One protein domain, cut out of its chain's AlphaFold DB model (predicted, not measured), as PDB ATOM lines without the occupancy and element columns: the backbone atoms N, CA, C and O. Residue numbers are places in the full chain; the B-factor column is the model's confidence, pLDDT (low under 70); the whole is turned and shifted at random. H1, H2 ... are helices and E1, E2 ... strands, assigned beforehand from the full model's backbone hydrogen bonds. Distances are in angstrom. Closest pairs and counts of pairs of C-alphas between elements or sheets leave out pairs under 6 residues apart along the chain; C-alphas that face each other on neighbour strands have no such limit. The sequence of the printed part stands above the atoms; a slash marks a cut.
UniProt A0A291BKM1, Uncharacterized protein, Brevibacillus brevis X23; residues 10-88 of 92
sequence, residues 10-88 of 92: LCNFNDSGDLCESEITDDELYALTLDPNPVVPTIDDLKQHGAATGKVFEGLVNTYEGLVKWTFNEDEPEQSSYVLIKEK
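AT A GLANCE: This is residues 10 to 88 of the 92 residues of an uncharacterized protein of Brevibacillus brevis X23 (UniProt A0A291BKM1). Two small strand units lie at the two ends of the domain, with helix H2 between them: the hairpin E1 and E2 with helix H1 packed on it, and a three-stranded sheet of E3, E4 and E5, which H2 only grazes. The printed part has 79 residues, with named elements in the order E1, E2, H1, H2, E3, E4, E5, and the class is mixed, helices and strands. The larger sheet has the order E3, E4, E5, antiparallel throughout. The whole is compact, with a radius of gyration of the C-alphas of 13.2 A and spans of 36 by 29 by 18 A.

IN THESE COORDINATES: E1, residues 10 to 13, begins at C-alpha 10 (20.767, -10.224, -1.299) and is 9.9 A long. E2 is residues 21 to 25, 13.3 A; H1 residues 28 to 34, 10.1 A; H2 residues 43 to 53, 15.5 A. E3 is residues 59 to 62, 10.1 A, and E4 residues 66 to 71, 15.9 A. E5, residues 81 to 87, 16.8 A, ends at C-alpha 87 (33.267, -8.681, -15.438).

HOW THE PARTS SIT: In the hairpin E1 and E2, antiparallel at 147 degrees, N 11 and O 23 are 2.9 A apart. The closest C-alphas of E1 and H1 are those of Phe 13 and Leu 34, 6.0 A; of E2 and H2, those of Ile 24 and His 49, 7.1 A. H1 and H2 are apart. H2 is on the sheet of E3, E4 and E5 but only grazes it, with residues 43 to 47. These strands form a meander, each the antiparallel neighbour of the one before: N 61 and O 68 are 2.8 A apart, N 69 and O 83 2.8 A. In H1 and H2 every O i to N i+4 pair is within hydrogen-bond range.

THE WHOLE: The C-alphas farthest apart, of Gly 17 and Ile 85, are 39.0 A apart. The printed part has no cut and no long link. Residues 15 to 19, 74 and 77 to 80 have pLDDT under 70.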
ATOM      1  N   LEU A  10      20.587  -9.234  -2.353       95.12
ATOM      2  CA  LEU A  10      20.767 -10.224  -1.299       95.12
ATOM      3  C   LEU A  10      20.543  -9.544   0.051       95.12
ATOM      4  O   LEU A  10      21.269  -8.614   0.414       95.12
ATOM      5  N   CYS A  11      19.553 -10.036   0.783       93.31
ATOM      6  CA  CYS A  11      19.139  -9.518   2.080       93.31
ATOM      7  C   CYS A  11      19.506 -10.536   3.153       93.31
ATOM      8  O   CYS A  11      19.142 -11.702   3.011       93.31
ATOM      9  N   ASN A  12      20.176 -10.110   4.224       90.00
ATOM     10  CA  ASN A  12      20.420 -10.953   5.394       90.00
ATOM     11  C   ASN A  12      19.568 -10.451   6.558       90.00
ATOM     12  O   ASN A  12      19.715  -9.310   6.996       90.00
ATOM     13  N   PHE A  13      18.696 -11.302   7.085       85.06
ATOM     14  CA  PHE A  13      17.785 -10.938   8.166       85.06
ATOM     15  C   PHE A  13      17.699 -12.046   9.213       85.06
ATOM     16  O   PHE A  13      18.095 -13.189   8.993       85.06
ATOM     17  N   ASN A  14      17.232 -11.687  10.405       78.88
ATOM     18  CA  ASN A  14      17.076 -12.617  11.516       78.88
ATOM     19  C   ASN A  14      15.615 -12.596  11.963       78.88
ATOM     20  O   ASN A  14      15.243 -11.794  12.820       78.88
ATOM     21  N   ASP A  15      14.791 -13.444  11.347       67.25
ATOM     22  CA  ASP A  15      13.352 -13.492  11.635       67.25
ATOM     23  C   ASP A  15      13.054 -14.172  12.987       67.25
ATOM     24  O   ASP A  15      12.042 -13.895  13.624       67.25
ATOM     25  N   SER A  16      13.957 -15.033  13.484       65.88
ATOM     26  CA  SER A  16      13.695 -15.889  14.658       65.88
ATOM     27  C   SER A  16      14.774 -15.888  15.753       65.88
ATOM     28  O   SER A  16      14.818 -16.793  16.583       65.88
ATOM     29  N   GLY A  17      15.639 -14.875  15.817       57.41
ATOM     30  CA  GLY A  17      16.651 -14.696  16.870       57.41
ATOM     31  C   GLY A  17      17.864 -15.632  16.772       57.41
ATOM     32  O   GLY A  17      18.984 -15.173  17.002       57.41
ATOM     33  N   ASP A  18      17.663 -16.887  16.363       61.91
ATOM     34  CA  ASP A  18      18.689 -17.940  16.296       61.91
ATOM     35  C   ASP A  18      19.069 -18.372  14.863       61.91
ATOM     36  O   ASP A  18      20.047 -19.101  14.686       61.91
ATOM     37  N   LEU A  19      18.340 -17.929  13.831       60.03
ATOM     38  CA  LEU A  19      18.592 -18.294  12.431       60.03
ATOM     39  C   LEU A  19      18.838 -17.038  11.592       60.03
ATOM     40  O   LEU A  19      17.965 -16.186  11.458       60.03
ATOM     41  N   CYS A  20      20.044 -16.926  11.031       70.00
ATOM     42  CA  CYS A  20      20.308 -15.971   9.957       70.00
ATOM     43  C   CYS A  20      19.692 -16.536   8.677       70.00
ATOM     44  O   CYS A  20      20.135 -17.580   8.195       70.00
ATOM     45  N   GLU A  21      18.676 -15.859   8.162       83.81
ATOM     46  CA  GLU A  21      18.042 -16.172   6.890       83.81
ATOM     47  C   GLU A  21      18.525 -15.196   5.820       83.81
ATOM     48  O   GLU A  21      18.882 -14.046   6.098       83.81
ATOM     49  N   SER A  22      18.565 -15.683   4.584       88.44
ATOM     50  CA  SER A  22      18.951 -14.891   3.424       88.44
ATOM     51  C   SER A  22      17.913 -15.032   2.323       88.44
ATOM     52  O   SER A  22      17.520 -16.152   1.997       88.44
ATOM     53  N   GLU A  23      17.526 -13.916   1.714       91.25
ATOM     54  CA  GLU A  23      16.598 -13.873   0.580       91.25
ATOM     55  C   GLU A  23      17.231 -13.100  -0.579       91.25
ATOM     56  O   GLU A  23      17.988 -12.150  -0.359       91.25
ATOM     57  N   ILE A  24      16.913 -13.506  -1.810       93.56
ATOM     58  CA  ILE A  24      17.293 -12.767  -3.016       93.56
ATOM     59  C   ILE A  24      16.023 -12.278  -3.700       93.56
ATOM     60  O   ILE A  24      15.113 -13.056  -3.973       93.56
ATOM     61  N   THR A  25      15.970 -10.985  -4.000       93.50
ATOM     62  CA  THR A  25      14.821 -10.356  -4.660       93.50
ATOM     63  C   THR A  25      15.269  -9.331  -5.696       93.50
ATOM     64  O   THR A  25      16.378  -8.804  -5.622       93.50
ATOM     65  N   ASP A  26      14.404  -9.059  -6.668       93.56
ATOM     66  CA  ASP A  26      14.513  -7.983  -7.652       93.56
ATOM     67  C   ASP A  26      13.702  -6.726  -7.270       93.56
ATOM     68  O   ASP A  26      13.748  -5.717  -7.975       93.56
ATOM     69  N   ASP A  27      12.999  -6.750  -6.132       94.56
ATOM     70  CA  ASP A  27      12.264  -5.608  -5.583       94.56
ATOM     71  C   ASP A  27      13.101  -4.891  -4.510       94.56
ATOM     72  O   ASP A  27      13.277  -5.375  -3.391       94.56
ATOM     73  N   GLU A  28      13.600  -3.699  -4.848       93.94
ATOM     74  CA  GLU A  28      14.398  -2.862  -3.944       93.94
ATOM     75  C   GLU A  28      13.626  -2.454  -2.680       93.94
ATOM     76  O   GLU A  28      14.180  -2.459  -1.580       93.94
ATOM     77  N   LEU A  29      12.344  -2.096  -2.811       94.88
ATOM     78  CA  LEU A  29      11.552  -1.647  -1.668       94.88
ATOM     79  C   LEU A  29      11.322  -2.802  -0.701       94.88
ATOM     80  O   LEU A  29      11.444  -2.607   0.506       94.88
ATOM     81  N   TYR A  30      11.032  -3.994  -1.226       94.00
ATOM     82  CA  TYR A  30      10.915  -5.200  -0.415       94.00
ATOM     83  C   TYR A  30      12.248  -5.572   0.243       94.00
ATOM     84  O   TYR A  30      12.271  -5.806   1.454       94.00
ATOM     85  N   ALA A  31      13.358  -5.530  -0.503       93.69
ATOM     86  CA  ALA A  31      14.697  -5.790   0.026       93.69
ATOM     87  C   ALA A  31      15.004  -4.912   1.248       93.69
ATOM     88  O   ALA A  31      15.399  -5.420   2.295       93.69
ATOM     89  N   LEU A  32      14.713  -3.611   1.151       93.44
ATOM     90  CA  LEU A  32      14.918  -2.645   2.234       93.44
ATOM     91  C   LEU A  32      14.020  -2.876   3.461       93.44
ATOM     92  O   LEU A  32      14.330  -2.369   4.540       93.44
ATOM     93  N   THR A  33      12.911  -3.615   3.327       93.38
ATOM     94  CA  THR A  33      12.110  -4.028   4.495       93.38
ATOM     95  C   THR A  33      12.729  -5.193   5.262       93.38
ATOM     96  O   THR A  33      12.495  -5.299   6.466       93.38
ATOM     97  N   LEU A  34      13.509  -6.044   4.585       90.94
ATOM     98  CA  LEU A  34      14.178  -7.206   5.173       90.94
ATOM     99  C   LEU A  34      15.546  -6.833   5.746       90.94
ATOM    100  O   LEU A  34      15.857  -7.148   6.893       90.94
ATOM    101  N   ASP A  35      16.353  -6.145   4.945       91.75
ATOM    102  CA  ASP A  35      17.714  -5.743   5.272       91.75
ATOM    103  C   ASP A  35      17.878  -4.255   4.928       91.75
ATOM    104  O   ASP A  35      17.697  -3.877   3.772       91.75
ATOM    105  N   PRO A  36      18.217  -3.374   5.888       90.94
ATOM    106  CA  PRO A  36      18.428  -1.957   5.598       90.94
ATOM    107  C   PRO A  36      19.664  -1.692   4.723       90.94
ATOM    108  O   PRO A  36      19.821  -0.574   4.235       90.94
ATOM    109  N   ASN A  37      20.557  -2.673   4.550       93.00
ATOM    110  CA  ASN A  37      21.760  -2.568   3.724       93.00
ATOM    111  C   ASN A  37      21.922  -3.806   2.817       93.00
ATOM    112  O   ASN A  37      22.915  -4.528   2.953       93.00
ATOM    113  N   PRO A  38      20.995  -4.042   1.869       93.44
ATOM    114  CA  PRO A  38      21.083  -5.193   0.988       93.44
ATOM    115  C   PRO A  38      22.312  -5.073   0.083       93.44
ATOM    116  O   PRO A  38      22.717  -3.979  -0.330       93.44
ATOM    117  N   VAL A  39      22.911  -6.212  -0.250       94.69
ATOM    118  CA  VAL A  39      24.109  -6.271  -1.095       94.69
ATOM    119  C   VAL A  39      23.781  -6.862  -2.458       94.69
ATOM    120  O   VAL A  39      22.783  -7.550  -2.637       94.69
ATOM    121  N   VAL A  40      24.628  -6.601  -3.452       94.25
ATOM    122  CA  VAL A  40      24.490  -7.270  -4.753       94.25
ATOM    123  C   VAL A  40      24.921  -8.733  -4.586       94.25
ATOM    124  O   VAL A  40      26.046  -8.946  -4.120       94.25
ATOM    125  N   PRO A  41      24.093  -9.724  -4.971       93.31
ATOM    126  CA  PRO A  41      24.442 -11.134  -4.836       93.31
ATOM    127  C   PRO A  41      25.644 -11.505  -5.708       93.31
ATOM    128  O   PRO A  41      25.847 -10.960  -6.798       93.31
ATOM    129  N   THR A  42      26.432 -12.462  -5.238       92.31
ATOM    130  CA  THR A  42      27.428 -13.160  -6.050       92.31
ATOM    131  C   THR A  42      26.755 -14.180  -6.967       92.31
ATOM    132  O   THR A  42      25.596 -14.558  -6.786       92.31
ATOM    133  N   ILE A  43      27.497 -14.681  -7.952       88.75
ATOM    134  CA  ILE A  43      27.045 -15.807  -8.775       88.75
ATOM    135  C   ILE A  43      26.771 -17.044  -7.909       88.75
ATOM    136  O   ILE A  43      25.861 -17.814  -8.218       88.75
ATOM    137  N   ASP A  44      27.563 -17.257  -6.856       88.44
ATOM    138  CA  ASP A  44      27.374 -18.398  -5.961       88.44
ATOM    139  C   ASP A  44      26.072 -18.274  -5.160       88.44
ATOM    140  O   ASP A  44      25.312 -19.239  -5.096       88.44
ATOM    141  N   ASP A  45      25.744 -17.071  -4.680       90.62
ATOM    142  CA  ASP A  45      24.478 -16.804  -3.984       90.62
ATOM    143  C   ASP A  45      23.272 -17.138  -4.873       90.62
ATOM    144  O   ASP A  45      22.325 -17.786  -4.429       90.62
ATOM    145  N   LEU A  46      23.324 -16.778  -6.164       88.31
ATOM    146  CA  LEU A  46      22.257 -17.111  -7.116       88.31
ATOM    147  C   LEU A  46      22.095 -18.623  -7.315       88.31
ATOM    148  O   LEU A  46      20.972 -19.114  -7.426       88.31
ATOM    149  N   LYS A  47      23.198 -19.380  -7.342       85.38
ATOM    150  CA  LYS A  47      23.140 -20.848  -7.437       85.38
ATOM    151  C   LYS A  47      22.533 -21.463  -6.191       85.38
ATOM    152  O   LYS A  47      21.704 -22.361  -6.305       85.38
ATOM    153  N   GLN A  48      22.959 -20.999  -5.018       86.06
ATOM    154  CA  GLN A  48      22.445 -21.488  -3.743       86.06
ATOM    155  C   GLN A  48      20.954 -21.177  -3.610       86.06
ATOM    156  O   GLN A  48      20.181 -22.069  -3.263       86.06
ATOM    157  N   HIS A  49      20.535 -19.963  -3.978       86.56
ATOM    158  CA  HIS A  49      19.127 -19.581  -4.022       86.56
ATOM    159  C   HIS A  49      18.330 -20.486  -4.965       86.56
ATOM    160  O   HIS A  49      17.338 -21.073  -4.540       86.56
ATOM    161  N   GLY A  50      18.788 -20.677  -6.205       82.81
ATOM    162  CA  GLY A  50      18.108 -21.553  -7.162       82.81
ATOM    163  C   GLY A  50      18.016 -23.008  -6.699       82.81
ATOM    164  O   GLY A  50      16.971 -23.633  -6.849       82.81
ATOM    165  N   ALA A  51      19.067 -23.534  -6.064       82.94
ATOM    166  CA  ALA A  51      19.058 -24.880  -5.494       82.94
ATOM    167  C   ALA A  51      18.113 -25.016  -4.285       82.94
ATOM    168  O   ALA A  51      17.530 -26.080  -4.085       82.94
ATOM    169  N   ALA A  52      17.961 -23.960  -3.480       82.88
ATOM    170  CA  ALA A  52      17.129 -23.968  -2.279       82.88
ATOM    171  C   ALA A  52      15.640 -23.721  -2.572       82.88
ATOM    172  O   ALA A  52      14.781 -24.352  -1.960       82.88
ATOM    173  N   THR A  53      15.326 -22.801  -3.489       82.31
ATOM    174  CA  THR A  53      13.953 -22.321  -3.729       82.31
ATOM    175  C   THR A  53      13.350 -22.831  -5.037       82.31
ATOM    176  O   THR A  53      12.136 -22.744  -5.221       82.31
ATOM    177  N   GLY A  54      14.181 -23.324  -5.963       79.62
ATOM    178  CA  GLY A  54      13.786 -23.613  -7.342       79.62
ATOM    179  C   GLY A  54      13.502 -22.360  -8.181       79.62
ATOM    180  O   GLY A  54      13.091 -22.492  -9.331       79.62
ATOM    181  N   LYS A  55      13.693 -21.153  -7.628       81.06
ATOM    182  CA  LYS A  55      13.470 -19.887  -8.331       81.06
ATOM    183  C   LYS A  55      14.742 -19.385  -8.991       81.06
ATOM    184  O   LYS A  55      15.855 -19.571  -8.508       81.06
ATOM    185  N   VAL A  56      14.546 -18.673 -10.086       81.94
ATOM    186  CA  VAL A  56      15.604 -18.124 -10.924       81.94
ATOM    187  C   VAL A  56      15.202 -16.776 -11.488       81.94
ATOM    188  O   VAL A  56      14.034 -16.521 -11.771       81.94
ATOM    189  N   PHE A  57      16.202 -15.932 -11.693       84.31
ATOM    190  CA  PHE A  57      16.027 -14.635 -12.325       84.31
ATOM    191  C   PHE A  57      16.428 -14.765 -13.787       84.31
ATOM    192  O   PHE A  57      17.609 -14.897 -14.094       84.31
ATOM    193  N   GLU A  58      15.453 -14.797 -14.690       83.06
ATOM    194  CA  GLU A  58      15.726 -14.939 -16.119       83.06
ATOM    195  C   GLU A  58      16.304 -13.656 -16.727       83.06
ATOM    196  O   GLU A  58      15.962 -12.539 -16.342       83.06
ATOM    197  N   GLY A  59      17.154 -13.812 -17.744       87.00
ATOM    198  CA  GLY A  59      17.662 -12.683 -18.517       87.00
ATOM    199  C   GLY A  59      18.999 -12.153 -18.008       87.00
ATOM    200  O   GLY A  59      19.891 -12.929 -17.667       87.00
ATOM    201  N   LEU A  60      19.193 -10.834 -18.085       90.62
ATOM    202  CA  LEU A  60      20.437 -10.177 -17.684       90.62
ATOM    203  C   LEU A  60      20.326  -9.692 -16.243       90.62
ATOM    204  O   LEU A  60      19.543  -8.796 -15.965       90.62
ATOM    205  N   VAL A  61      21.153 -10.234 -15.358       91.31
ATOM    206  CA  VAL A  61      21.155  -9.921 -13.925       91.31
ATOM    207  C   VAL A  61      22.484  -9.303 -13.511       91.31
ATOM    208  O   VAL A  61      23.554  -9.698 -13.993       91.31
ATOM    209  N   ASN A  62      22.439  -8.313 -12.622       91.00
ATOM    210  CA  ASN A  62      23.642  -7.810 -11.968       91.00
ATOM    211  C   ASN A  62      24.082  -8.773 -10.854       91.00
ATOM    212  O   ASN A  62      23.307  -9.212 -10.014       91.00
ATOM    213  N   THR A  63      25.375  -9.047 -10.826       91.62
ATOM    214  CA  THR A  63      26.036  -9.786  -9.751       91.62
ATOM    215  C   THR A  63      27.240  -8.995  -9.271       91.62
ATOM    216  O   THR A  63      27.673  -8.025  -9.914       91.62
ATOM    217  N   TYR A  64      27.795  -9.392  -8.132       91.12
ATOM    218  CA  TYR A  64      29.030  -8.826  -7.615       91.12
ATOM    219  C   TYR A  64      30.170  -8.924  -8.647       91.12
ATOM    220  O   TYR A  64      30.882  -7.943  -8.888       91.12
ATOM    221  N   GLU A  65      30.283 -10.075  -9.312       90.81
ATOM    222  CA  GLU A  65      31.271 -10.392 -10.343       90.81
ATOM    223  C   GLU A  65      31.029  -9.627 -11.644       90.81
ATOM    224  O   GLU A  65      31.968  -9.398 -12.409       90.81
ATOM    225  N   GLY A  66      29.795  -9.192 -11.898       89.25
ATOM    226  CA  GLY A  66      29.448  -8.359 -13.039       89.25
ATOM    227  C   GLY A  66      28.088  -8.678 -13.644       89.25
ATOM    228  O   GLY A  66      27.158  -9.089 -12.959       89.25
ATOM    229  N   LEU A  67      27.938  -8.434 -14.943       90.06
ATOM    230  CA  LEU A  67      26.687  -8.703 -15.646       90.06
ATOM    231  C   LEU A  67      26.653 -10.158 -16.099       90.06
ATOM    232  O   LEU A  67      27.542 -10.591 -16.836       90.06
ATOM    233  N   VAL A  68      25.611 -10.883 -15.714       90.06
ATOM    234  CA  VAL A  68      25.432 -12.299 -16.030       90.06
ATOM    235  C   VAL A  68      24.147 -12.480 -16.823       90.06
ATOM    236  O   VAL A  68      23.144 -11.839 -16.539       90.06
ATOM    237  N   LYS A  69      24.168 -13.356 -17.829       89.00
ATOM    238  CA  LYS A  69      22.954 -13.869 -18.457       89.00
ATOM    239  C   LYS A  69      22.607 -15.203 -17.818       89.00
ATOM    240  O   LYS A  69      23.366 -16.158 -17.986       89.00
ATOM    241  N   TRP A  70      21.483 -15.266 -17.122       84.44
ATOM    242  CA  TRP A  70      20.993 -16.490 -16.505       84.44
ATOM    243  C   TRP A  70      19.994 -17.180 -17.433       84.44
ATOM    244  O   TRP A  70      19.103 -16.541 -17.996       84.44
ATOM    245  N   THR A  71      20.174 -18.485 -17.620       80.62
ATOM    246  CA  THR A  71      19.266 -19.340 -18.387       80.62
ATOM    247  C   THR A  71      18.805 -20.459 -17.474       80.62
ATOM    248  O   THR A  71      19.596 -21.332 -17.109       80.62
ATOM    249  N   PHE A  72      17.535 -20.417 -17.093       72.25
ATOM    250  CA  PHE A  72      16.933 -21.485 -16.319       72.25
ATOM    251  C   PHE A  72      16.405 -22.582 -17.224       72.25
ATOM    252  O   PHE A  72      15.924 -22.315 -18.325       72.25
ATOM    253  N   ASN A  73      16.521 -23.813 -16.747       71.06
ATOM    254  CA  ASN A  73      15.876 -24.958 -17.351       71.06
ATOM    255  C   ASN A  73      14.812 -25.462 -16.370       71.06
ATOM    256  O   ASN A  73      15.154 -26.014 -15.327       71.06
ATOM    257  N   GLU A  74      13.538 -25.237 -16.702       66.88
ATOM    258  CA  GLU A  74      12.397 -25.642 -15.869       66.88
ATOM    259  C   GLU A  74      12.296 -27.168 -15.714       66.88
ATOM    260  O   GLU A  74      11.877 -27.648 -14.662       66.88
ATOM    261  N   ASP A  75      12.698 -27.930 -16.737       72.75
ATOM    262  CA  ASP A  75      12.633 -29.396 -16.739       72.75
ATOM    263  C   ASP A  75      13.788 -30.025 -15.942       72.75
ATOM    264  O   ASP A  75      13.622 -31.071 -15.313       72.75
ATOM    265  N   GLU A  76      14.963 -29.387 -15.961       73.06
ATOM    266  CA  GLU A  76      16.183 -29.873 -15.307       73.06
ATOM    267  C   GLU A  76      16.925 -28.715 -14.607       73.06
ATOM    268  O   GLU A  76      17.901 -28.186 -15.153       73.06
ATOM    269  N   PRO A  77      16.508 -28.310 -13.388       67.50
ATOM    270  CA  PRO A  77      17.075 -27.159 -12.678       67.50
ATOM    271  C   PRO A  77      18.592 -27.240 -12.477       67.50
ATOM    272  O   PRO A  77      19.279 -26.223 -12.572       67.50
ATOM    273  N   GLU A  78      19.138 -28.443 -12.277       68.50
ATOM    274  CA  GLU A  78      20.584 -28.696 -12.205       68.50
ATOM    275  C   GLU A  78      21.359 -28.365 -13.493       68.50
ATOM    276  O   GLU A  78      22.567 -28.136 -13.437       68.50
ATOM    277  N   GLN A  79      20.683 -28.325 -14.645       69.06
ATOM    278  CA  GLN A  79      21.262 -27.946 -15.936       69.06
ATOM    279  C   GLN A  79      21.130 -26.447 -16.233       69.06
ATOM    280  O   GLN A  79      21.554 -25.983 -17.297       69.06
ATOM    281  N   SER A  80      20.566 -25.671 -15.306       69.44
ATOM    282  CA  SER A  80      20.545 -24.215 -15.413       69.44
ATOM    283  C   SER A  80      21.966 -23.683 -15.554       69.44
ATOM    284  O   SER A  80      22.896 -24.110 -14.869       69.44
ATOM    285  N   SER A  81      22.145 -22.742 -16.473       74.94
ATOM    286  CA  SER A  81      23.462 -22.231 -16.828       74.94
ATOM    287  C   SER A  81      23.476 -20.716 -16.806       74.94
ATOM    288  O   SER A  81      22.465 -20.042 -17.000       74.94
ATOM    289  N   TYR A  82      24.660 -20.170 -16.578       79.12
ATOM    290  CA  TYR A  82      24.876 -18.740 -16.587       79.12
ATOM    291  C   TYR A  82      26.107 -18.409 -17.420       79.12
ATOM    292  O   TYR A  82      27.078 -19.167 -17.475       79.12
ATOM    293  N   VAL A  83      26.058 -17.259 -18.082       83.19
ATOM    294  CA  VAL A  83      27.166 -16.734 -18.878       83.19
ATOM    295  C   VAL A  83      27.531 -15.367 -18.333       83.19
ATOM    296  O   VAL A  83      26.714 -14.448 -18.362       83.19
ATOM    297  N   LEU A  84      28.761 -15.216 -17.847       83.44
ATOM    298  CA  LEU A  84      29.293 -13.915 -17.459       83.44
ATOM    299  C   LEU A  84      29.513 -13.078 -18.725       83.44
ATOM    300  O   LEU A  84      30.365 -13.387 -19.555       83.44
ATOM    301  N   ILE A  85      28.701 -12.037 -18.891       85.38
ATOM    302  CA  ILE A  85      28.708 -11.157 -20.064       85.38
ATOM    303  C   ILE A  85      29.777 -10.079 -19.916       85.38
ATOM    304  O   ILE A  85      30.431  -9.702 -20.890       85.38
ATOM    305  N   LYS A  86      29.945  -9.555 -18.699       82.69
ATOM    306  CA  LYS A  86      30.907  -8.491 -18.415       82.69
ATOM    307  C   LYS A  86      31.361  -8.557 -16.970       82.69
ATOM    308  O   LYS A  86      30.557  -8.312 -16.080       82.69
ATOM    309  N   GLU A  87      32.649  -8.784 -16.758       81.12
ATOM    310  CA  GLU A  87      33.267  -8.681 -15.438       81.12
ATOM    311  C   GLU A  87      33.229  -7.240 -14.919       81.12
ATOM    312  O   GLU A  87      33.486  -6.268 -15.647       81.12
ATOM    313  N   LYS A  88      32.941  -7.088 -13.628       76.62
ATOM    314  CA  LYS A  88      33.170  -5.841 -12.912       76.62
ATOM    315  C   LYS A  88      34.685  -5.700 -12.784       76.62
ATOM    316  O   LYS A  88      35.329  -6.482 -12.094       76.62
TER     317      LYS A  88